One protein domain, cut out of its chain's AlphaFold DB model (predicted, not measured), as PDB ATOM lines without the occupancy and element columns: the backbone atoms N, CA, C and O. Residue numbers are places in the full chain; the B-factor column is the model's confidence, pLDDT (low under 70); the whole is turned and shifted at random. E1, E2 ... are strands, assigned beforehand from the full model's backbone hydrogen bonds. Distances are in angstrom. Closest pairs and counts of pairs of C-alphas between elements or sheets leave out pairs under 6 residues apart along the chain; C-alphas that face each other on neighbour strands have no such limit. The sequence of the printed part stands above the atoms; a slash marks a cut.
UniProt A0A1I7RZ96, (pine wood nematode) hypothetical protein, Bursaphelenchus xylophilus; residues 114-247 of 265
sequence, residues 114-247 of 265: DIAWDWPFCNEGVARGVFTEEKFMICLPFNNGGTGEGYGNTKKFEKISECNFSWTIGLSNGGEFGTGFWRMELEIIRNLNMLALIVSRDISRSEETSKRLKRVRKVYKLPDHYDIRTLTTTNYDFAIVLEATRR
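What this domain is: This is residues 114 to 247 of the 265 residues of the protein "(pine wood nematode) hypothetical protein" of Bursaphelenchus xylophilus (UniProt A0A1I7RZ96). What is the main picture? A sandwich of two twisted five-strand sheets, face to face in part: a smaller one of E1, E2, E3, E10 and E9, and a larger one of E4 to E8, whose strands run past the smaller sheet at one end. The long stretch of residues 142 to 157 crosses from the smaller sheet to the larger at that end, and residues 222 to 231 cross back at the other. What is it made of? The printed part has 134 residues and ten named strands, E1 to E10 in order, with no named helix; it is all strand, and both sheets are antiparallel. It is compact, with a radius of gyration of the C-alphas of 15.8 A, yet elongated, spanning 51 by 31 by 25 A.

Where its parts are: Where do the first strands run? E1, residues 114 to 118, begins at C-alpha 114 (-24.776, -37.546, -64.293). E2 is residues 126 to 131, and E3, residues 135 to 141, is 18.9 A long. Which strands follow? E4 is residues 158 to 163; E5, 166 to 175, is 28.5 A long; E6, 178 to 189, is 34.6 A long and begins at C-alpha 178 (0.388, -29.304, -39.344). E7, 194 to 203, is 28.9 A long, and E8, 212 to 221, is 29.9 A long. Where is the end? E9 is residues 232 to 235, and E10, residues 239 to 245, is 19.5 A long, ending at C-alpha 245 (-31.649, -48.025, -54.220).

How they stand to each other: How is the first sheet ordered? It runs E1, E2, E3, E10, E9; E1, E2, E3 are a meander, each strand the antiparallel neighbour of the one before. N 115 and O 129 of the hairpin E1 and E2 are 2.9 A apart, N 130 and O 137 of E2 and E3 2.8 A, N 138 and O 242 of E3 and E10 2.9 A, and N 234 and O 241 of the hairpin E9 and E10 2.9 A, within hydrogen-bond range. How is the second ordered? E4, E5, E6, E7, E8 are a meander too, with N 160 and O 168 of E4 and E5, N 171 and O 182 of E5 and E6, N 185 and O 198 of E6 and E7, and N 197 and O 218 of E7 and E8 each 2.8 A apart. Do strands of the two sheets come near? Each strand of one is apart from each strand of the other, E1 and E8 only just, with a closest distance of 8.2 A.

The domain as a whole: How far does it reach? The C-alphas of Glu 133 and Glu 207, the two farthest apart, are 52.8 A apart, and the printed part has no cut. Which link is long? That from E3 to E4, with 16 residues. Where is confidence low? The mean pLDDT of the printed part is 75.6, and 48 residues are under 70, among them residues 143 to 161, 170 to 181 and 203 to 212.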
ATOM      1  N   ASP A 114     -25.859 -38.034 -65.139       88.06
ATOM      2  CA  ASP A 114     -24.776 -37.546 -64.293       88.06
ATOM      3  C   ASP A 114     -25.275 -36.478 -63.316       88.06
ATOM      4  O   ASP A 114     -26.172 -35.682 -63.613       88.06
ATOM      5  N   ILE A 115     -24.668 -36.452 -62.132       89.12
ATOM      6  CA  ILE A 115     -24.891 -35.429 -61.116       89.12
ATOM      7  C   ILE A 115     -23.569 -34.980 -60.506       89.12
ATOM      8  O   ILE A 115     -22.613 -35.742 -60.376       89.12
ATOM      9  N   ALA A 116     -23.543 -33.716 -60.111       89.88
ATOM     10  CA  ALA A 116     -22.447 -33.084 -59.412       89.88
ATOM     11  C   ALA A 116     -22.979 -32.438 -58.128       89.88
ATOM     12  O   ALA A 116     -23.984 -31.728 -58.159       89.88
ATOM     13  N   TRP A 117     -22.309 -32.682 -57.005       89.31
ATOM     14  CA  TRP A 117     -22.514 -31.958 -55.752       89.31
ATOM     15  C   TRP A 117     -21.295 -31.106 -55.444       89.31
ATOM     16  O   TRP A 117     -20.168 -31.567 -55.596       89.31
ATOM     17  N   ASP A 118     -21.503 -29.898 -54.930       84.69
ATOM     18  CA  ASP A 118     -20.398 -29.059 -54.475       84.69
ATOM     19  C   ASP A 118     -19.645 -29.732 -53.319       84.69
ATOM     20  O   ASP A 118     -20.155 -29.856 -52.201       84.69
ATOM     21  N   TRP A 119     -18.384 -30.078 -53.540       83.31
ATOM     22  CA  TRP A 119     -17.575 -30.869 -52.625       83.31
ATOM     23  C   TRP A 119     -16.195 -30.241 -52.392       83.31
ATOM     24  O   TRP A 119     -15.258 -30.470 -53.153       83.31
ATOM     25  N   PRO A 120     -16.014 -29.464 -51.313       71.75
ATOM     26  CA  PRO A 120     -14.800 -28.672 -51.105       71.75
ATOM     27  C   PRO A 120     -13.586 -29.492 -50.633       71.75
ATOM     28  O   PRO A 120     -12.538 -28.918 -50.348       71.75
ATOM     29  N   PHE A 121     -13.725 -30.814 -50.490       69.94
ATOM     30  CA  PHE A 121     -12.666 -31.702 -49.991       69.94
ATOM     31  C   PHE A 121     -11.902 -32.410 -51.118       69.94
ATOM     32  O   PHE A 121     -10.968 -33.170 -50.847       69.94
ATOM     33  N   CYS A 122     -12.264 -32.115 -52.369       73.38
ATOM     34  CA  CYS A 122     -11.470 -32.423 -53.546       73.38
ATOM     35  C   CYS A 122     -11.030 -31.132 -54.265       73.38
ATOM     36  O   CYS A 122     -11.627 -30.070 -54.105       73.38
ATOM     37  N   ASN A 123      -9.971 -31.222 -55.066       69.94
ATOM     38  CA  ASN A 123      -9.345 -30.134 -55.812       69.94
ATOM     39  C   ASN A 123     -10.289 -29.634 -56.902       69.94
ATOM     40  O   ASN A 123     -10.276 -28.456 -57.238       69.94
ATOM     41  N   GLU A 124     -11.129 -30.531 -57.419       80.12
ATOM     42  CA  GLU A 124     -12.168 -30.202 -58.389       80.12
ATOM     43  C   GLU A 124     -13.343 -29.443 -57.754       80.12
ATOM     44  O   GLU A 124     -14.162 -28.886 -58.476       80.12
ATOM     45  N   GLY A 125     -13.452 -29.417 -56.421       81.88
ATOM     46  CA  GLY A 125     -14.563 -28.776 -55.722       81.88
ATOM     47  C   GLY A 125     -15.916 -29.463 -55.934       81.88
ATOM     48  O   GLY A 125     -16.941 -28.887 -55.574       81.88
ATOM     49  N   VAL A 126     -15.942 -30.668 -56.519       87.88
ATOM     50  CA  VAL A 126     -17.152 -31.374 -56.953       87.88
ATOM     51  C   VAL A 126     -17.068 -32.874 -56.651       87.88
ATOM     52  O   VAL A 126     -16.061 -33.533 -56.899       87.88
ATOM     53  N   ALA A 127     -18.162 -33.419 -56.129       88.69
ATOM     54  CA  ALA A 127     -18.418 -34.842 -55.980       88.69
ATOM     55  C   ALA A 127     -19.296 -35.294 -57.144       88.69
ATOM     56  O   ALA A 127     -20.379 -34.745 -57.356       88.69
ATOM     57  N   ARG A 128     -18.825 -36.276 -57.910       91.06
ATOM     58  CA  ARG A 128     -19.552 -36.790 -59.075       91.06
ATOM     59  C   ARG A 128     -20.369 -38.008 -58.687       91.06
ATOM     60  O   ARG A 128     -19.919 -38.864 -57.926       91.06
ATOM     61  N   GLY A 129     -21.562 -38.086 -59.245       90.75
ATOM     62  CA  GLY A 129     -22.464 -39.203 -59.079       90.75
ATOM     63  C   GLY A 129     -23.198 -39.523 -60.366       90.75
ATOM     64  O   GLY A 129     -23.128 -38.787 -61.350       90.75
ATOM     65  N   VAL A 130     -23.918 -40.633 -60.328       91.38
ATOM     66  CA  VAL A 130     -24.721 -41.126 -61.435       91.38
ATOM     67  C   VAL A 130     -26.037 -41.684 -60.910       91.38
ATOM     68  O   VAL A 130     -26.104 -42.334 -59.862       91.38
ATOM     69  N   PHE A 131     -27.088 -41.425 -61.670       86.56
ATOM     70  CA  PHE A 131     -28.380 -42.073 -61.549       86.56
ATOM     71  C   PHE A 131     -28.447 -43.222 -62.545       86.56
ATOM     72  O   PHE A 131     -28.291 -43.012 -63.748       86.56
ATOM     73  N   THR A 132     -28.707 -44.430 -62.061       87.62
ATOM     74  CA  THR A 132     -29.071 -45.582 -62.889       87.62
ATOM     75  C   THR A 132     -30.512 -45.980 -62.606       87.62
ATOM     76  O   THR A 132     -31.099 -45.571 -61.604       87.62
ATOM     77  N   GLU A 133     -31.093 -46.820 -63.457       86.00
ATOM     78  CA  GLU A 133     -32.462 -47.297 -63.254       86.00
ATOM     79  C   GLU A 133     -32.666 -47.986 -61.890       86.00
ATOM     80  O   GLU A 133     -33.774 -47.995 -61.353       86.00
ATOM     81  N   GLU A 134     -31.595 -48.522 -61.309       88.00
ATOM     82  CA  GLU A 134     -31.631 -49.288 -60.067       88.00
ATOM     83  C   GLU A 134     -31.125 -48.493 -58.863       88.00
ATOM     84  O   GLU A 134     -31.621 -48.671 -57.747       88.00
ATOM     85  N   LYS A 135     -30.114 -47.640 -59.066       91.69
ATOM     86  CA  LYS A 135     -29.308 -47.083 -57.981       91.69
ATOM     87  C   LYS A 135     -28.923 -45.633 -58.232       91.69
ATOM     88  O   LYS A 135     -28.597 -45.222 -59.342       91.69
ATOM     89  N   PHE A 136     -28.916 -44.871 -57.156       91.81
ATOM     90  CA  PHE A 136     -28.222 -43.604 -57.054       91.81
ATOM     91  C   PHE A 136     -26.844 -43.873 -56.469       91.81
ATOM     92  O   PHE A 136     -26.748 -44.530 -55.433       91.81
ATOM     93  N   MET A 137     -25.799 -43.353 -57.104       92.56
ATOM     94  CA  MET A 137     -24.436 -43.439 -56.592       92.56
ATOM     95  C   MET A 137     -23.791 -42.063 -56.606       92.56
ATOM     96  O   MET A 137     -23.874 -41.356 -57.607       92.56
ATOM     97  N   ILE A 138     -23.102 -41.700 -55.529       92.00
ATOM     98  CA  ILE A 138     -22.246 -40.516 -55.505       92.00
ATOM     99  C   ILE A 138     -20.926 -40.812 -54.811       92.00
ATOM    100  O   ILE A 138     -20.880 -41.404 -53.733       92.00
ATOM    101  N   CYS A 139     -19.846 -40.401 -55.462       90.00
ATOM    102  CA  CYS A 139     -18.496 -40.518 -54.956       90.00
ATOM    103  C   CYS A 139     -18.108 -39.198 -54.292       90.00
ATOM    104  O   CYS A 139     -18.186 -38.139 -54.916       90.00
ATOM    105  N   LEU A 140     -17.689 -39.269 -53.032       86.81
ATOM    106  CA  LEU A 140     -17.168 -38.161 -52.240       86.81
ATOM    107  C   LEU A 140     -15.638 -38.300 -52.160       86.81
ATOM    108  O   LEU A 140     -15.136 -38.919 -51.217       86.81
ATOM    109  N   PRO A 141     -14.888 -37.811 -53.168       81.00
ATOM    110  CA  PRO A 141     -13.452 -38.042 -53.270       81.00
ATOM    111  C   PRO A 141     -12.645 -37.158 -52.322       81.00
ATOM    112  O   PRO A 141     -13.025 -36.030 -52.015       81.00
ATOM    113  N   PHE A 142     -11.466 -37.622 -51.934       74.69
ATOM    114  CA  PHE A 142     -10.490 -36.843 -51.182       74.69
ATOM    115  C   PHE A 142      -9.227 -36.673 -52.014       74.69
ATOM    116  O   PHE A 142      -8.766 -37.611 -52.656       74.69
ATOM    117  N   ASN A 143      -8.637 -35.480 -51.975       63.94
ATOM    118  CA  ASN A 143      -7.406 -35.199 -52.725       63.94
ATOM    119  C   ASN A 143      -6.235 -36.096 -52.353       63.94
ATOM    120  O   ASN A 143      -5.457 -36.492 -53.213       63.94
ATOM    121  N   ASN A 144      -6.130 -36.405 -51.065       58.84
ATOM    122  CA  ASN A 144      -5.029 -37.164 -50.497       58.84
ATOM    123  C   ASN A 144      -5.608 -38.423 -49.856       58.84
ATOM    124  O   ASN A 144      -5.613 -38.530 -48.632       58.84
ATOM    125  N   GLY A 145      -6.192 -39.306 -50.672       47.03
ATOM    126  CA  GLY A 145      -6.814 -40.542 -50.204       47.03
ATOM    127  C   GLY A 145      -6.003 -41.254 -49.111       47.03
ATOM    128  O   GLY A 145      -4.808 -41.478 -49.272       47.03
ATOM    129  N   GLY A 146      -6.646 -41.588 -47.992       48.03
ATOM    130  CA  GLY A 146      -6.090 -42.401 -46.924       48.03
ATOM    131  C   GLY A 146      -6.579 -43.846 -46.957       48.03
ATOM    132  O   GLY A 146      -7.604 -44.144 -46.402       48.03
ATOM    133  N   THR A 147      -5.810 -44.782 -47.480       46.34
ATOM    134  CA  THR A 147      -5.071 -45.755 -46.653       46.34
ATOM    135  C   THR A 147      -3.851 -46.199 -47.461       46.34
ATOM    136  O   THR A 147      -3.503 -47.367 -47.569       46.34
ATOM    137  N   GLY A 148      -3.177 -45.222 -48.079       39.44
ATOM    138  CA  GLY A 148      -1.975 -45.491 -48.846       39.44
ATOM    139  C   GLY A 148      -0.843 -45.904 -47.916       39.44
ATOM    140  O   GLY A 148      -0.107 -45.052 -47.425       39.44
ATOM    141  N   GLU A 149      -0.632 -47.210 -47.769       44.03
ATOM    142  CA  GLU A 149       0.618 -47.799 -47.265       44.03
ATOM    143  C   GLU A 149       1.862 -47.306 -48.048       44.03
ATOM    144  O   GLU A 149       2.991 -47.560 -47.641       44.03
ATOM    145  N   GLY A 150       1.687 -46.567 -49.151       43.19
ATOM    146  CA  GLY A 150       2.758 -46.142 -50.050       43.19
ATOM    147  C   GLY A 150       3.529 -44.866 -49.689       43.19
ATOM    148  O   GLY A 150       4.606 -44.686 -50.244       43.19
ATOM    149  N   TYR A 151       3.044 -43.976 -48.807       41.53
ATOM    150  CA  TYR A 151       3.689 -42.652 -48.634       41.53
ATOM    151  C   TYR A 151       3.779 -42.117 -47.199       41.53
ATOM    152  O   TYR A 151       3.744 -40.907 -46.999       41.53
ATOM    153  N   GLY A 152       3.916 -42.985 -46.188       42.81
ATOM    154  CA  GLY A 152       4.382 -42.616 -44.831       42.81
ATOM    155  C   GLY A 152       3.517 -41.637 -44.015       42.81
ATOM    156  O   GLY A 152       3.733 -41.487 -42.819       42.81
ATOM    157  N   ASN A 153       2.511 -41.019 -44.626       46.41
ATOM    158  CA  ASN A 153       1.581 -40.070 -44.046       46.41
ATOM    159  C   ASN A 153       0.185 -40.430 -44.546       46.41
ATOM    160  O   ASN A 153      -0.145 -40.134 -45.689       46.41
ATOM    161  N   THR A 154      -0.624 -41.075 -43.704       47.28
ATOM    162  CA  THR A 154      -2.092 -40.910 -43.617       47.28
ATOM    163  C   THR A 154      -2.658 -41.946 -42.643       47.28
ATOM    164  O   THR A 154      -2.624 -43.148 -42.897       47.28
ATOM    165  N   LYS A 155      -3.178 -41.495 -41.491       51.47
ATOM    166  CA  LYS A 155      -3.953 -42.373 -40.606       51.47
ATOM    167  C   LYS A 155      -5.252 -42.783 -41.300       51.47
ATOM    168  O   LYS A 155      -5.929 -41.973 -41.930       51.47
ATOM    169  N   LYS A 156      -5.547 -44.063 -41.102       53.88
ATOM    170  CA  LYS A 156      -6.707 -44.854 -41.508       53.88
ATOM    171  C   LYS A 156      -8.040 -44.126 -41.293       53.88
ATOM    172  O   LYS A 156      -8.226 -43.510 -40.245       53.88
ATOM    173  N   PHE A 157      -8.978 -44.270 -42.236       60.09
ATOM    174  CA  PHE A 157     -10.395 -44.001 -41.976       60.09
ATOM    175  C   PHE A 157     -10.843 -44.876 -40.810       60.09
ATOM    176  O   PHE A 157     -11.008 -46.089 -40.946       60.09
ATOM    177  N   GLU A 158     -11.024 -44.264 -39.652       61.81
ATOM    178  CA  GLU A 158     -11.592 -44.941 -38.502       61.81
ATOM    179  C   GLU A 158     -13.065 -44.557 -38.422       61.81
ATOM    180  O   GLU A 158     -13.411 -43.376 -38.326       61.81
ATOM    181  N   LYS A 159     -13.941 -45.561 -38.519       69.19
ATOM    182  CA  LYS A 159     -15.351 -45.403 -38.168       69.19
ATOM    183  C   LYS A 159     -15.395 -45.198 -36.654       69.19
ATOM    184  O   LYS A 159     -15.177 -46.140 -35.904       69.19
ATOM    185  N   ILE A 160     -15.621 -43.958 -36.234       64.56
ATOM    186  CA  ILE A 160     -15.549 -43.534 -34.829       64.56
ATOM    187  C   ILE A 160     -16.825 -43.932 -34.088       64.56
ATOM    188  O   ILE A 160     -16.780 -44.359 -32.940       64.56
ATOM    189  N   SER A 161     -17.976 -43.778 -34.740       69.81
ATOM    190  CA  SER A 161     -19.274 -44.116 -34.166       69.81
ATOM    191  C   SER A 161     -20.302 -44.368 -35.258       69.81
ATOM    192  O   SER A 161     -20.177 -43.860 -36.376       69.81
ATOM    193  N   GLU A 162     -21.321 -45.150 -34.920       72.81
ATOM    194  CA  GLU A 162     -22.554 -45.298 -35.682       72.81
ATOM    195  C   GLU A 162     -23.716 -45.224 -34.702       72.81
ATOM    196  O   GLU A 162     -23.895 -46.083 -33.846       72.81
ATOM    197  N   CYS A 163     -24.479 -44.149 -34.800       63.72
ATOM    198  CA  CYS A 163     -25.788 -44.020 -34.189       63.72
ATOM    199  C   CYS A 163     -26.814 -44.281 -35.287       63.72
ATOM    200  O   CYS A 163     -26.479 -44.147 -36.460       63.72
ATOM    201  N   ASN A 164     -28.055 -44.604 -34.917       61.56
ATOM    202  CA  ASN A 164     -29.057 -45.178 -35.820       61.56
ATOM    203  C   ASN A 164     -29.124 -44.579 -37.239       61.56
ATOM    204  O   ASN A 164     -29.452 -45.332 -38.139       61.56
ATOM    205  N   PHE A 165     -28.769 -43.308 -37.478       63.69
ATOM    206  CA  PHE A 165     -28.700 -42.685 -38.812       63.69
ATOM    207  C   PHE A 165     -27.511 -41.738 -39.017       63.69
ATOM    208  O   PHE A 165     -27.580 -40.866 -39.883       63.69
ATOM    209  N   SER A 166     -26.476 -41.860 -38.186       71.19
ATOM    210  CA  SER A 166     -25.285 -41.017 -38.236       71.19
ATOM    211  C   SER A 166     -24.038 -41.844 -38.020       71.19
ATOM    212  O   SER A 166     -23.929 -42.523 -37.003       71.19
ATOM    213  N   TRP A 167     -23.082 -41.774 -38.939       72.31
ATOM    214  CA  TRP A 167     -21.747 -42.304 -38.691       72.31
ATOM    215  C   TRP A 167     -20.707 -41.203 -38.756       72.31
ATOM    216  O   TRP A 167     -20.807 -40.278 -39.565       72.31
ATOM    217  N   THR A 168     -19.694 -41.343 -37.909       69.25
ATOM    218  CA  THR A 168     -18.593 -40.395 -37.796       69.25
ATOM    219  C   THR A 168     -17.310 -41.029 -38.317       69.25
ATOM    220  O   THR A 168     -16.944 -42.126 -37.896       69.25
ATOM    221  N   ILE A 169     -16.609 -40.340 -39.213       72.50
ATOM    222  CA  ILE A 169     -15.370 -40.800 -39.846       72.50
ATOM    223  C   ILE A 169     -14.266 -39.771 -39.600       72.50
ATOM    224  O   ILE A 169     -14.445 -38.587 -39.887       72.50
ATOM    225  N   GLY A 170     -13.124 -40.218 -39.074       67.25
ATOM    226  CA  GLY A 170     -11.934 -39.385 -38.873       67.25
ATOM    227  C   GLY A 170     -10.967 -39.439 -40.057       67.25
ATOM    228  O   GLY A 170     -10.670 -40.526 -40.544       67.25
ATOM    229  N   LEU A 171     -10.443 -38.286 -40.488       65.88
ATOM    230  CA  LEU A 171      -9.408 -38.152 -41.522       65.88
ATOM    231  C   LEU A 171      -8.246 -37.329 -40.966       65.88
ATOM    232  O   LEU A 171      -8.454 -36.225 -40.474       65.88
ATOM    233  N   SER A 172      -7.009 -37.803 -41.080       56.97
ATOM    234  CA  SER A 172      -5.836 -36.992 -40.728       56.97
ATOM    235  C   SER A 172      -5.168 -36.430 -41.979       56.97
ATOM    236  O   SER A 172      -4.858 -37.192 -42.892       56.97
ATOM    237  N   ASN A 173      -4.860 -35.136 -41.997       56.97
ATOM    238  CA  ASN A 173      -3.944 -34.561 -42.978       56.97
ATOM    239  C   ASN A 173      -2.496 -34.684 -42.471       56.97
ATOM    240  O   ASN A 173      -2.197 -34.223 -41.370       56.97
ATOM    241  N   GLY A 174      -1.617 -35.297 -43.267       52.03
ATOM    242  CA  GLY A 174      -0.177 -35.408 -43.012       52.03
ATOM    243  C   GLY A 174       0.643 -34.484 -43.918       52.03
ATOM    244  O   GLY A 174       1.533 -34.951 -44.620       52.03
ATOM    245  N   GLY A 175       0.300 -33.196 -43.968       51.16
ATOM    246  CA  GLY A 175       1.062 -32.183 -44.708       51.16
ATOM    247  C   GLY A 175       2.018 -31.390 -43.807       51.16
ATOM    248  O   GLY A 175       1.800 -31.301 -42.600       51.16
ATOM    249  N   GLU A 176       3.033 -30.756 -44.405       48.06
ATOM    250  CA  GLU A 176       4.079 -29.962 -43.720       48.06
ATOM    251  C   GLU A 176       3.545 -28.813 -42.839       48.06
ATOM    252  O   GLU A 176       4.231 -28.367 -41.926       48.06
ATOM    253  N   PHE A 177       2.305 -28.359 -43.052       49.28
ATOM    254  CA  PHE A 177       1.696 -27.229 -42.334       49.28
ATOM    255  C   PHE A 177       0.816 -27.630 -41.131       49.28
ATOM    256  O   PHE A 177      -0.037 -26.852 -40.697       49.28
ATOM    257  N   GLY A 178       1.007 -28.837 -40.589       52.66
ATOM    258  CA  GLY A 178       0.388 -29.304 -39.344       52.66
ATOM    259  C   GLY A 178      -0.630 -30.436 -39.512       52.66
ATOM    260  O   GLY A 178      -1.253 -30.619 -40.562       52.66
ATOM    261  N   THR A 179      -0.819 -31.203 -38.435       55.38
ATOM    262  CA  THR A 179      -1.754 -32.331 -38.354       55.38
ATOM    263  C   THR A 179      -3.194 -31.828 -38.216       55.38
ATOM    264  O   THR A 179      -3.690 -31.556 -37.130       55.38
ATOM    265  N   GLY A 180      -3.898 -31.680 -39.338       59.91
ATOM    266  CA  GLY A 180      -5.331 -31.370 -39.324       59.91
ATOM    267  C   GLY A 180      -6.158 -32.640 -39.152       59.91
ATOM    268  O   GLY A 180      -6.045 -33.538 -39.987       59.91
ATOM    269  N   PHE A 181      -7.001 -32.716 -38.120       66.44
ATOM    270  CA  PHE A 181      -7.991 -33.787 -37.992       66.44
ATOM    271  C   PHE A 181      -9.319 -33.312 -38.577       66.44
ATOM    272  O   PHE A 181      -9.893 -32.317 -38.134       66.44
ATOM    273  N   TRP A 182      -9.794 -33.999 -39.604       73.75
ATOM    274  CA  TRP A 182     -11.134 -33.834 -40.128       73.75
ATOM    275  C   TRP A 182     -12.032 -34.899 -39.534       73.75
ATOM    276  O   TRP A 182     -11.642 -36.049 -39.362       73.75
ATOM    277  N   ARG A 183     -13.266 -34.517 -39.270       77.25
ATOM    278  CA  ARG A 183     -14.326 -35.411 -38.856       77.25
ATOM    279  C   ARG A 183     -15.507 -35.184 -39.779       77.25
ATOM    280  O   ARG A 183     -15.935 -34.048 -39.957       77.25
ATOM    281  N   MET A 184     -15.989 -36.254 -40.385       79.19
ATOM    282  CA  MET A 184     -17.172 -36.254 -41.230       79.19
ATOM    283  C   MET A 184     -18.288 -37.006 -40.524       79.19
ATOM    284  O   MET A 184     -18.074 -38.128 -40.084       79.19
ATOM    285  N   GLU A 185     -19.460 -36.399 -40.447       85.69
ATOM    286  CA  GLU A 185     -20.687 -36.979 -39.916       85.69
ATOM    287  C   GLU A 185     -21.731 -36.981 -41.040       85.69
ATOM    288  O   GLU A 185     -21.912 -35.980 -41.740       85.69
ATOM    289  N   LEU A 186     -22.399 -38.113 -41.244       86.56
ATOM    290  CA  LEU A 186     -23.414 -38.286 -42.286       86.56
ATOM    291  C   LEU A 186     -24.761 -38.580 -41.641       86.56
ATOM    292  O   LEU A 186     -24.977 -39.687 -41.183       86.56
ATOM    293  N   GLU A 187     -25.656 -37.598 -41.615       89.75
ATOM    294  CA  GLU A 187     -26.969 -37.657 -40.970       89.75
ATOM    295  C   GLU A 187     -28.081 -37.908 -42.006       89.75
ATOM    296  O   GLU A 187     -28.289 -37.114 -42.929       89.75
ATOM    297  N   ILE A 188     -28.837 -38.999 -41.846       89.12
ATOM    298  CA  ILE A 188     -29.964 -39.332 -42.731       89.12
ATOM    299  C   ILE A 188     -31.281 -38.744 -42.200       89.12
ATOM    300  O   ILE A 188     -31.818 -39.181 -41.180       89.12
ATOM    301  N   ILE A 189     -31.883 -37.827 -42.964       90.00
ATOM    302  CA  ILE A 189     -33.178 -37.203 -42.656       90.00
ATOM    303  C   ILE A 189     -34.282 -37.913 -43.449       90.00
ATOM    304  O   ILE A 189     -34.700 -37.504 -44.538       90.00
ATOM    305  N   ARG A 190     -34.775 -39.016 -42.880       86.00
ATOM    306  CA  ARG A 190     -35.721 -39.945 -43.529       86.00
ATOM    307  C   ARG A 190     -37.017 -39.297 -44.005       86.00
ATOM    308  O   ARG A 190     -37.501 -39.640 -45.079       86.00
ATOM    309  N   ASN A 191     -37.574 -38.386 -43.214       86.44
ATOM    310  CA  ASN A 191     -38.881 -37.785 -43.496       86.44
ATOM    311  C   ASN A 191     -38.850 -36.864 -44.721       86.44
ATOM    312  O   ASN A 191     -39.887 -36.626 -45.328       86.44
ATOM    313  N   LEU A 192     -37.664 -36.375 -45.097       89.12
ATOM    314  CA  LEU A 192     -37.481 -35.427 -46.196       89.12
ATOM    315  C   LEU A 192     -36.740 -36.028 -47.400       89.12
ATOM    316  O   LEU A 192     -36.522 -35.325 -48.383       89.12
ATOM    317  N   ASN A 193     -36.361 -37.311 -47.347       90.69
ATOM    318  CA  ASN A 193     -35.481 -37.944 -48.339       90.69
ATOM    319  C   ASN A 193     -34.160 -37.170 -48.534       90.69
ATOM    320  O   ASN A 193     -33.703 -36.964 -49.660       90.69
ATOM    321  N   MET A 194     -33.577 -36.688 -47.432       92.12
ATOM    322  CA  MET A 194     -32.382 -35.841 -47.445       92.12
ATOM    323  C   MET A 194     -31.227 -36.478 -46.678       92.12
ATOM    324  O   MET A 194     -31.423 -37.239 -45.729       92.12
ATOM    325  N   LEU A 195     -30.022 -36.099 -47.081       91.19
ATOM    326  CA  LEU A 195     -28.766 -36.419 -46.430       91.19
ATOM    327  C   LEU A 195     -28.097 -35.120 -45.987       91.19
ATOM    328  O   LEU A 195     -27.855 -34.239 -46.811       91.19
ATOM    329  N   ALA A 196     -27.761 -35.007 -44.711       90.62
ATOM    330  CA  ALA A 196     -26.920 -33.937 -44.207       90.62
ATOM    331  C   ALA A 196     -25.491 -34.455 -44.024       90.62
ATOM    332  O   ALA A 196     -25.225 -35.359 -43.244       90.62
ATOM    333  N   LEU A 197     -24.561 -33.856 -44.754       88.81
ATOM    334  CA  LEU A 197     -23.135 -34.045 -44.576       88.81
ATOM    335  C   LEU A 197     -22.602 -32.916 -43.702       88.81
ATOM    336  O   LEU A 197     -22.641 -31.741 -44.074       88.81
ATOM    337  N   ILE A 198     -22.040 -33.283 -42.568       87.31
ATOM    338  CA  ILE A 198     -21.372 -32.369 -41.661       87.31
ATOM    339  C   ILE A 198     -19.889 -32.703 -41.692       87.31
ATOM    340  O   ILE A 198     -19.492 -33.844 -41.499       87.31
ATOM    341  N   VAL A 199     -19.053 -31.704 -41.928       81.50
ATOM    342  CA  VAL A 199     -17.604 -31.864 -41.885       81.50
ATOM    343  C   VAL A 199     -17.021 -30.822 -40.956       81.50
ATOM    344  O   VAL A 199     -17.235 -29.624 -41.130       81.50
ATOM    345  N   SER A 200     -16.272 -31.280 -39.967       80.44
ATOM    346  CA  SER A 200     -15.537 -30.447 -39.029       80.44
ATOM    347  C   SER A 200     -14.039 -30.654 -39.177       80.44
ATOM    348  O   SER A 200     -13.582 -31.770 -39.398       80.44
ATOM    349  N   ARG A 201     -13.270 -29.576 -39.048       77.75
ATOM    350  CA  ARG A 201     -11.810 -29.582 -39.035       77.75
ATOM    351  C   ARG A 201     -11.312 -29.000 -37.728       77.75
ATOM    352  O   ARG A 201     -11.598 -27.834 -37.453       77.75
ATOM    353  N   ASP A 202     -10.500 -29.766 -37.018       71.56
ATOM    354  CA  ASP A 202      -9.646 -29.240 -35.964       71.56
ATOM    355  C   ASP A 202      -8.445 -28.555 -36.616       71.56
ATOM    356  O   ASP A 202      -7.629 -29.182 -37.301       71.56
ATOM    357  N   ILE A 203      -8.364 -27.239 -36.454       67.62
ATOM    358  CA  ILE A 203      -7.222 -26.441 -36.881       67.62
ATOM    359  C   ILE A 203      -6.387 -26.178 -35.631       67.62
ATOM    360  O   ILE A 203      -6.729 -25.325 -34.816       67.62
ATOM    361  N   SER A 204      -5.298 -26.928 -35.481       60.94
ATOM    362  CA  SER A 204      -4.206 -26.584 -34.571       60.94
ATOM    363  C   SER A 204      -3.055 -26.025 -35.398       60.94
ATOM    364  O   SER A 204      -2.514 -26.734 -36.250       60.94
ATOM    365  N   ARG A 205      -2.698 -24.760 -35.180       59.91
ATOM    366  CA  ARG A 205      -1.469 -24.174 -35.725       59.91
ATOM    367  C   ARG A 205      -0.363 -24.327 -34.690       59.91
ATOM    368  O   ARG A 205      -0.636 -24.280 -33.497       59.91
ATOM    369  N   SER A 206       0.876 -24.504 -35.137       60.91
ATOM    370  CA  SER A 206       2.041 -24.636 -34.249       60.91
ATOM    371  C   SER A 206       2.250 -23.420 -33.339       60.91
ATOM    372  O   SER A 206       2.808 -23.561 -32.259       60.91
ATOM    373  N   GLU A 207       1.788 -22.246 -33.767       65.06
ATOM    374  CA  GLU A 207       1.959 -20.966 -33.070       65.06
ATOM    375  C   GLU A 207       0.733 -20.556 -32.236       65.06
ATOM    376  O   GLU A 207       0.772 -19.547 -31.538       65.06
ATOM    377  N   GLU A 208      -0.365 -21.316 -32.298       63.94
ATOM    378  CA  GLU A 208      -1.650 -20.939 -31.705       63.94
ATOM    379  C   GLU A 208      -2.029 -21.933 -30.600       63.94
ATOM    380  O   GLU A 208      -2.163 -23.136 -30.834       63.94
ATOM    381  N   THR A 209      -2.186 -21.440 -29.369       62.31
ATOM    382  CA  THR A 209      -2.557 -22.257 -28.199       62.31
ATOM    383  C   THR A 209      -4.032 -22.670 -28.209       62.31
ATOM    384  O   THR A 209      -4.403 -23.632 -27.535       62.31
ATOM    385  N   SER A 210      -4.869 -21.988 -28.994       61.72
ATOM    386  CA  SER A 210      -6.285 -22.297 -29.185       61.72
ATOM    387  C   SER A 210      -6.507 -23.232 -30.374       61.72
ATOM    388  O   SER A 210      -6.022 -23.010 -31.485       61.72
ATOM    389  N   LYS A 211      -7.305 -24.284 -30.164       65.69
ATOM    390  CA  LYS A 211      -7.801 -25.136 -31.250       65.69
ATOM    391  C   LYS A 211      -9.021 -24.472 -31.872       65.69
ATOM    392  O   LYS A 211     -10.035 -24.308 -31.202       65.69
ATOM    393  N   ARG A 212      -8.956 -24.134 -33.160       66.75
ATOM    394  CA  ARG A 212     -10.106 -23.574 -33.878       66.75
ATOM    395  C   ARG A 212     -10.847 -24.675 -34.624       66.75
ATOM    396  O   ARG A 212     -10.297 -25.289 -35.539       66.75
ATOM    397  N   LEU A 213     -12.110 -24.896 -34.272       72.50
ATOM    398  CA  LEU A 213     -12.981 -25.835 -34.971       72.50
ATOM    399  C   LEU A 213     -13.674 -25.124 -36.140       72.50
ATOM    400  O   LEU A 213     -14.436 -24.179 -35.941       72.50
ATOM    401  N   LYS A 214     -13.447 -25.580 -37.374       79.12
ATOM    402  CA  LYS A 214     -14.227 -25.131 -38.539       79.12
ATOM    403  C   LYS A 214     -15.235 -26.208 -38.913       79.12
ATOM    404  O   LYS A 214     -14.822 -27.282 -39.335       79.12
ATOM    405  N   ARG A 215     -16.535 -25.920 -38.809       83.50
ATOM    406  CA  ARG A 215     -17.625 -26.844 -39.171       83.50
ATOM    407  C   ARG A 215     -18.380 -26.343 -40.400       83.50
ATOM    408  O   ARG A 215     -18.681 -25.161 -40.508       83.50
ATOM    409  N   VAL A 216     -18.688 -27.249 -41.321       83.56
ATOM    410  CA  VAL A 216     -19.510 -27.012 -42.513       83.56
ATOM    411  C   VAL A 216     -20.612 -28.062 -42.536       83.56
ATOM    412  O   VAL A 216     -20.327 -29.244 -42.383       83.56
ATOM    413  N   ARG A 217     -21.861 -27.641 -42.745       89.19
ATOM    414  CA  ARG A 217     -23.007 -28.535 -42.942       89.19
ATOM    415  C   ARG A 217     -23.585 -28.296 -44.329       89.19
ATOM    416  O   ARG A 217     -23.950 -27.170 -44.652       89.19
ATOM    417  N   LYS A 218     -23.662 -29.347 -45.138       89.00
ATOM    418  CA  LYS A 218     -24.320 -29.344 -46.446       89.00
ATOM    419  C   LYS A 218     -25.449 -30.357 -46.441       89.00
ATOM    420  O   LYS A 218     -25.280 -31.460 -45.935       89.00
ATOM    421  N   VAL A 219     -26.593 -29.978 -46.992       91.25
ATOM    422  CA  VAL A 219     -27.770 -30.843 -47.076       91.25
ATOM    423  C   VAL A 219     -28.055 -31.121 -48.541       91.25
ATOM    424  O   VAL A 219     -28.130 -30.197 -49.346       91.25
ATOM    425  N   TYR A 220     -28.218 -32.394 -48.870       89.44
ATOM    426  CA  TYR A 220     -28.500 -32.875 -50.211       89.44
ATOM    427  C   TYR A 220     -29.840 -33.600 -50.218       89.44
ATOM    428  O   TYR A 220     -30.088 -34.479 -49.392       89.44
ATOM    429  N   LYS A 221     -30.715 -33.237 -51.157       89.56
ATOM    430  CA  LYS A 221     -31.979 -33.941 -51.382       89.56
ATOM    431  C   LYS A 221     -31.758 -35.041 -52.418       89.56
ATOM    432  O   LYS A 221     -31.273 -34.757 -53.512       89.56
ATOM    433  N   LEU A 222     -32.128 -36.279 -52.087       88.81
ATOM    434  CA  LEU A 222     -32.174 -37.356 -53.075       88.81
ATOM    435  C   LEU A 222     -33.427 -37.196 -53.944       88.81
ATOM    436  O   LEU A 222     -34.482 -36.818 -53.421       88.81
ATOM    437  N   PRO A 223     -33.357 -37.524 -55.245       86.38
ATOM    438  CA  PRO A 223     -34.545 -37.539 -56.086       86.38
ATOM    439  C   PRO A 223     -35.632 -38.459 -55.529       86.38
ATOM    440  O   PRO A 223     -35.343 -39.498 -54.932       86.38
ATOM    441  N   ASP A 224     -36.892 -38.098 -55.768       85.19
ATOM    442  CA  ASP A 224     -38.047 -38.721 -55.107       85.19
ATOM    443  C   ASP A 224     -38.240 -40.210 -55.457       85.19
ATOM    444  O   ASP A 224     -38.919 -40.942 -54.732       85.19
ATOM    445  N   HIS A 225     -37.618 -40.672 -56.546       86.94
ATOM    446  CA  HIS A 225     -37.626 -42.067 -56.983       86.94
ATOM    447  C   HIS A 225     -36.598 -42.949 -56.262       86.94
ATOM    448  O   HIS A 225     -36.721 -44.167 -56.350       86.94
ATOM    449  N   TYR A 226     -35.636 -42.394 -55.517       90.06
ATOM    450  CA  TYR A 226     -34.705 -43.165 -54.682       90.06
ATOM    451  C   TYR A 226     -35.084 -43.090 -53.204       90.06
ATOM    452  O   TYR A 226     -35.645 -42.097 -52.734       90.06
ATOM    453  N   ASP A 227     -34.802 -44.159 -52.459       90.50
ATOM    454  CA  ASP A 227     -35.082 -44.220 -51.026       90.50
ATOM    455  C   ASP A 227     -33.818 -43.999 -50.201       90.50
ATOM    456  O   ASP A 227     -32.959 -44.879 -50.119       90.50
ATOM    457  N   ILE A 228     -33.742 -42.869 -49.497       90.62
ATOM    458  CA  ILE A 228     -32.649 -42.606 -48.557       90.62
ATOM    459  C   ILE A 228     -32.536 -43.674 -47.455       90.62
ATOM    460  O   ILE A 228     -31.471 -43.863 -46.881       90.62
ATOM    461  N   ARG A 229     -33.608 -44.413 -47.140       87.94
ATOM    462  CA  ARG A 229     -33.568 -45.481 -46.123       87.94
ATOM    463  C   ARG A 229     -32.702 -46.664 -46.534       87.94
ATOM    464  O   ARG A 229     -32.286 -47.430 -45.675       87.94
ATOM    465  N   THR A 230     -32.467 -46.807 -47.832       90.56
ATOM    466  CA  THR A 230     -31.631 -47.857 -48.418       90.56
ATOM    467  C   THR A 230     -30.198 -47.387 -48.647       90.56
ATOM    468  O   THR A 230     -29.430 -48.091 -49.296       90.56
ATOM    469  N   LEU A 231     -29.846 -46.196 -48.142       89.38
ATOM    470  CA  LEU A 231     -28.510 -45.646 -48.271       89.38
ATOM    471  C   LEU A 231     -27.497 -46.585 -47.613       89.38
ATOM    472  O   LEU A 231     -27.575 -46.888 -46.423       89.38
ATOM    473  N   THR A 232     -26.537 -47.011 -48.410       88.31
ATOM    474  CA  THR A 232     -25.372 -47.779 -48.008       88.31
ATOM    475  C   THR A 232     -24.124 -46.971 -48.302       88.31
ATOM    476  O   THR A 232     -24.095 -46.109 -49.186       88.31
ATOM    477  N   THR A 233     -23.088 -47.251 -47.528       85.31
ATOM    478  CA  THR A 233     -21.816 -46.546 -47.596       85.31
ATOM    479  C   THR A 233     -20.705 -47.536 -47.816       85.31
ATOM    480  O   THR A 233     -20.538 -48.468 -47.029       85.31
ATOM    481  N   THR A 234     -19.899 -47.278 -48.836       83.94
ATOM    482  CA  THR A 234     -18.654 -48.002 -49.056       83.94
ATOM    483  C   THR A 234     -17.500 -47.037 -48.862       83.94
ATOM    484  O   THR A 234     -17.405 -46.014 -49.540       83.94
ATOM    485  N   ASN A 235     -16.634 -47.355 -47.907       77.06
ATOM    486  CA  ASN A 235     -15.463 -46.549 -47.597       77.06
ATOM    487  C   ASN A 235     -14.269 -47.092 -48.379       77.06
ATOM    488  O   ASN A 235     -13.928 -48.268 -48.250       77.06
ATOM    489  N   TYR A 236     -13.647 -46.223 -49.162       76.94
ATOM    490  CA  TYR A 236     -12.395 -46.476 -49.853       76.94
ATOM    491  C   TYR A 236     -11.334 -45.518 -49.347       76.94
ATOM    492  O   TYR A 236     -11.620 -44.459 -48.794       76.94
ATOM    493  N   ASP A 237     -10.100 -45.855 -49.675       69.94
ATOM    494  CA  ASP A 237      -8.932 -45.052 -49.357       69.94
ATOM    495  C   ASP A 237      -9.026 -43.640 -49.928       69.94
ATOM    496  O   ASP A 237      -8.626 -42.669 -49.315       69.94
ATOM    497  N   PHE A 238      -9.592 -43.476 -51.109       73.19
ATOM    498  CA  PHE A 238      -9.623 -42.184 -51.788       73.19
ATOM    499  C   PHE A 238     -11.004 -41.538 -51.803       73.19
ATOM    500  O   PHE A 238     -11.130 -40.408 -52.271       73.19
ATOM    501  N   ALA A 239     -12.039 -42.222 -51.314       80.50
ATOM    502  CA  ALA A 239     -13.405 -41.730 -51.400       80.50
ATOM    503  C   ALA A 239     -14.357 -42.451 -50.450       80.50
ATOM    504  O   ALA A 239     -14.180 -43.620 -50.121       80.50
ATOM    505  N   ILE A 240     -15.448 -41.776 -50.108       82.94
ATOM    506  CA  ILE A 240     -16.644 -42.437 -49.588       82.94
ATOM    507  C   ILE A 240     -17.654 -42.505 -50.725       82.94
ATOM    508  O   ILE A 240     -17.982 -41.483 -51.328       82.94
ATOM    509  N   VAL A 241     -18.149 -43.699 -51.026       88.69
ATOM    510  CA  VAL A 241     -19.210 -43.893 -52.014       88.69
ATOM    511  C   VAL A 241     -20.520 -44.107 -51.281       88.69
ATOM    512  O   VAL A 241     -20.637 -45.001 -50.442       88.69
ATOM    513  N   LEU A 242     -21.498 -43.270 -51.605       91.00
ATOM    514  CA  LEU A 242     -22.863 -43.396 -51.124       91.00
ATOM    515  C   LEU A 242     -23.704 -44.050 -52.212       91.00
ATOM    516  O   LEU A 242     -23.696 -43.584 -53.352       91.00
ATOM    517  N   GLU A 243     -24.451 -45.085 -51.856       93.06
ATOM    518  CA  GLU A 243     -25.347 -45.786 -52.768       93.06
ATOM    519  C   GLU A 243     -26.746 -45.887 -52.161       93.06
ATOM    520  O   GLU A 243     -26.891 -46.368 -51.044       93.06
ATOM    521  N   ALA A 244     -27.780 -45.469 -52.887       92.94
ATOM    522  CA  ALA A 244     -29.178 -45.660 -52.494       92.94
ATOM    523  C   ALA A 244     -29.944 -46.380 -53.603       92.94
ATOM    524  O   ALA A 244     -29.748 -46.100 -54.785       92.94
ATOM    525  N   THR A 245     -30.849 -47.285 -53.243       93.38
ATOM    526  CA  THR A 245     -31.649 -48.025 -54.220       93.38
ATOM    527  C   THR A 245     -32.913 -47.266 -54.600       93.38
ATOM    528  O   THR A 245     -33.438 -46.412 -53.870       93.38
ATOM    529  N   ARG A 246     -33.401 -47.545 -55.809       90.12
ATOM    530  CA  ARG A 246     -34.660 -46.996 -56.297       90.12
ATOM    531  C   ARG A 246     -35.815 -47.534 -55.457       90.12
ATOM    532  O   ARG A 246     -35.887 -48.725 -55.152       90.12
ATOM    533  N   ARG A 247     -36.761 -46.658 -55.122       88.75
ATOM    534  CA  ARG A 247     -38.021 -47.052 -54.494       88.75
ATOM    535  C   ARG A 247     -38.728 -48.044 -55.411       88.75
ATOM    536  O   ARG A 247     -38.841 -47.773 -56.610       88.75
TER     537      ARG A 247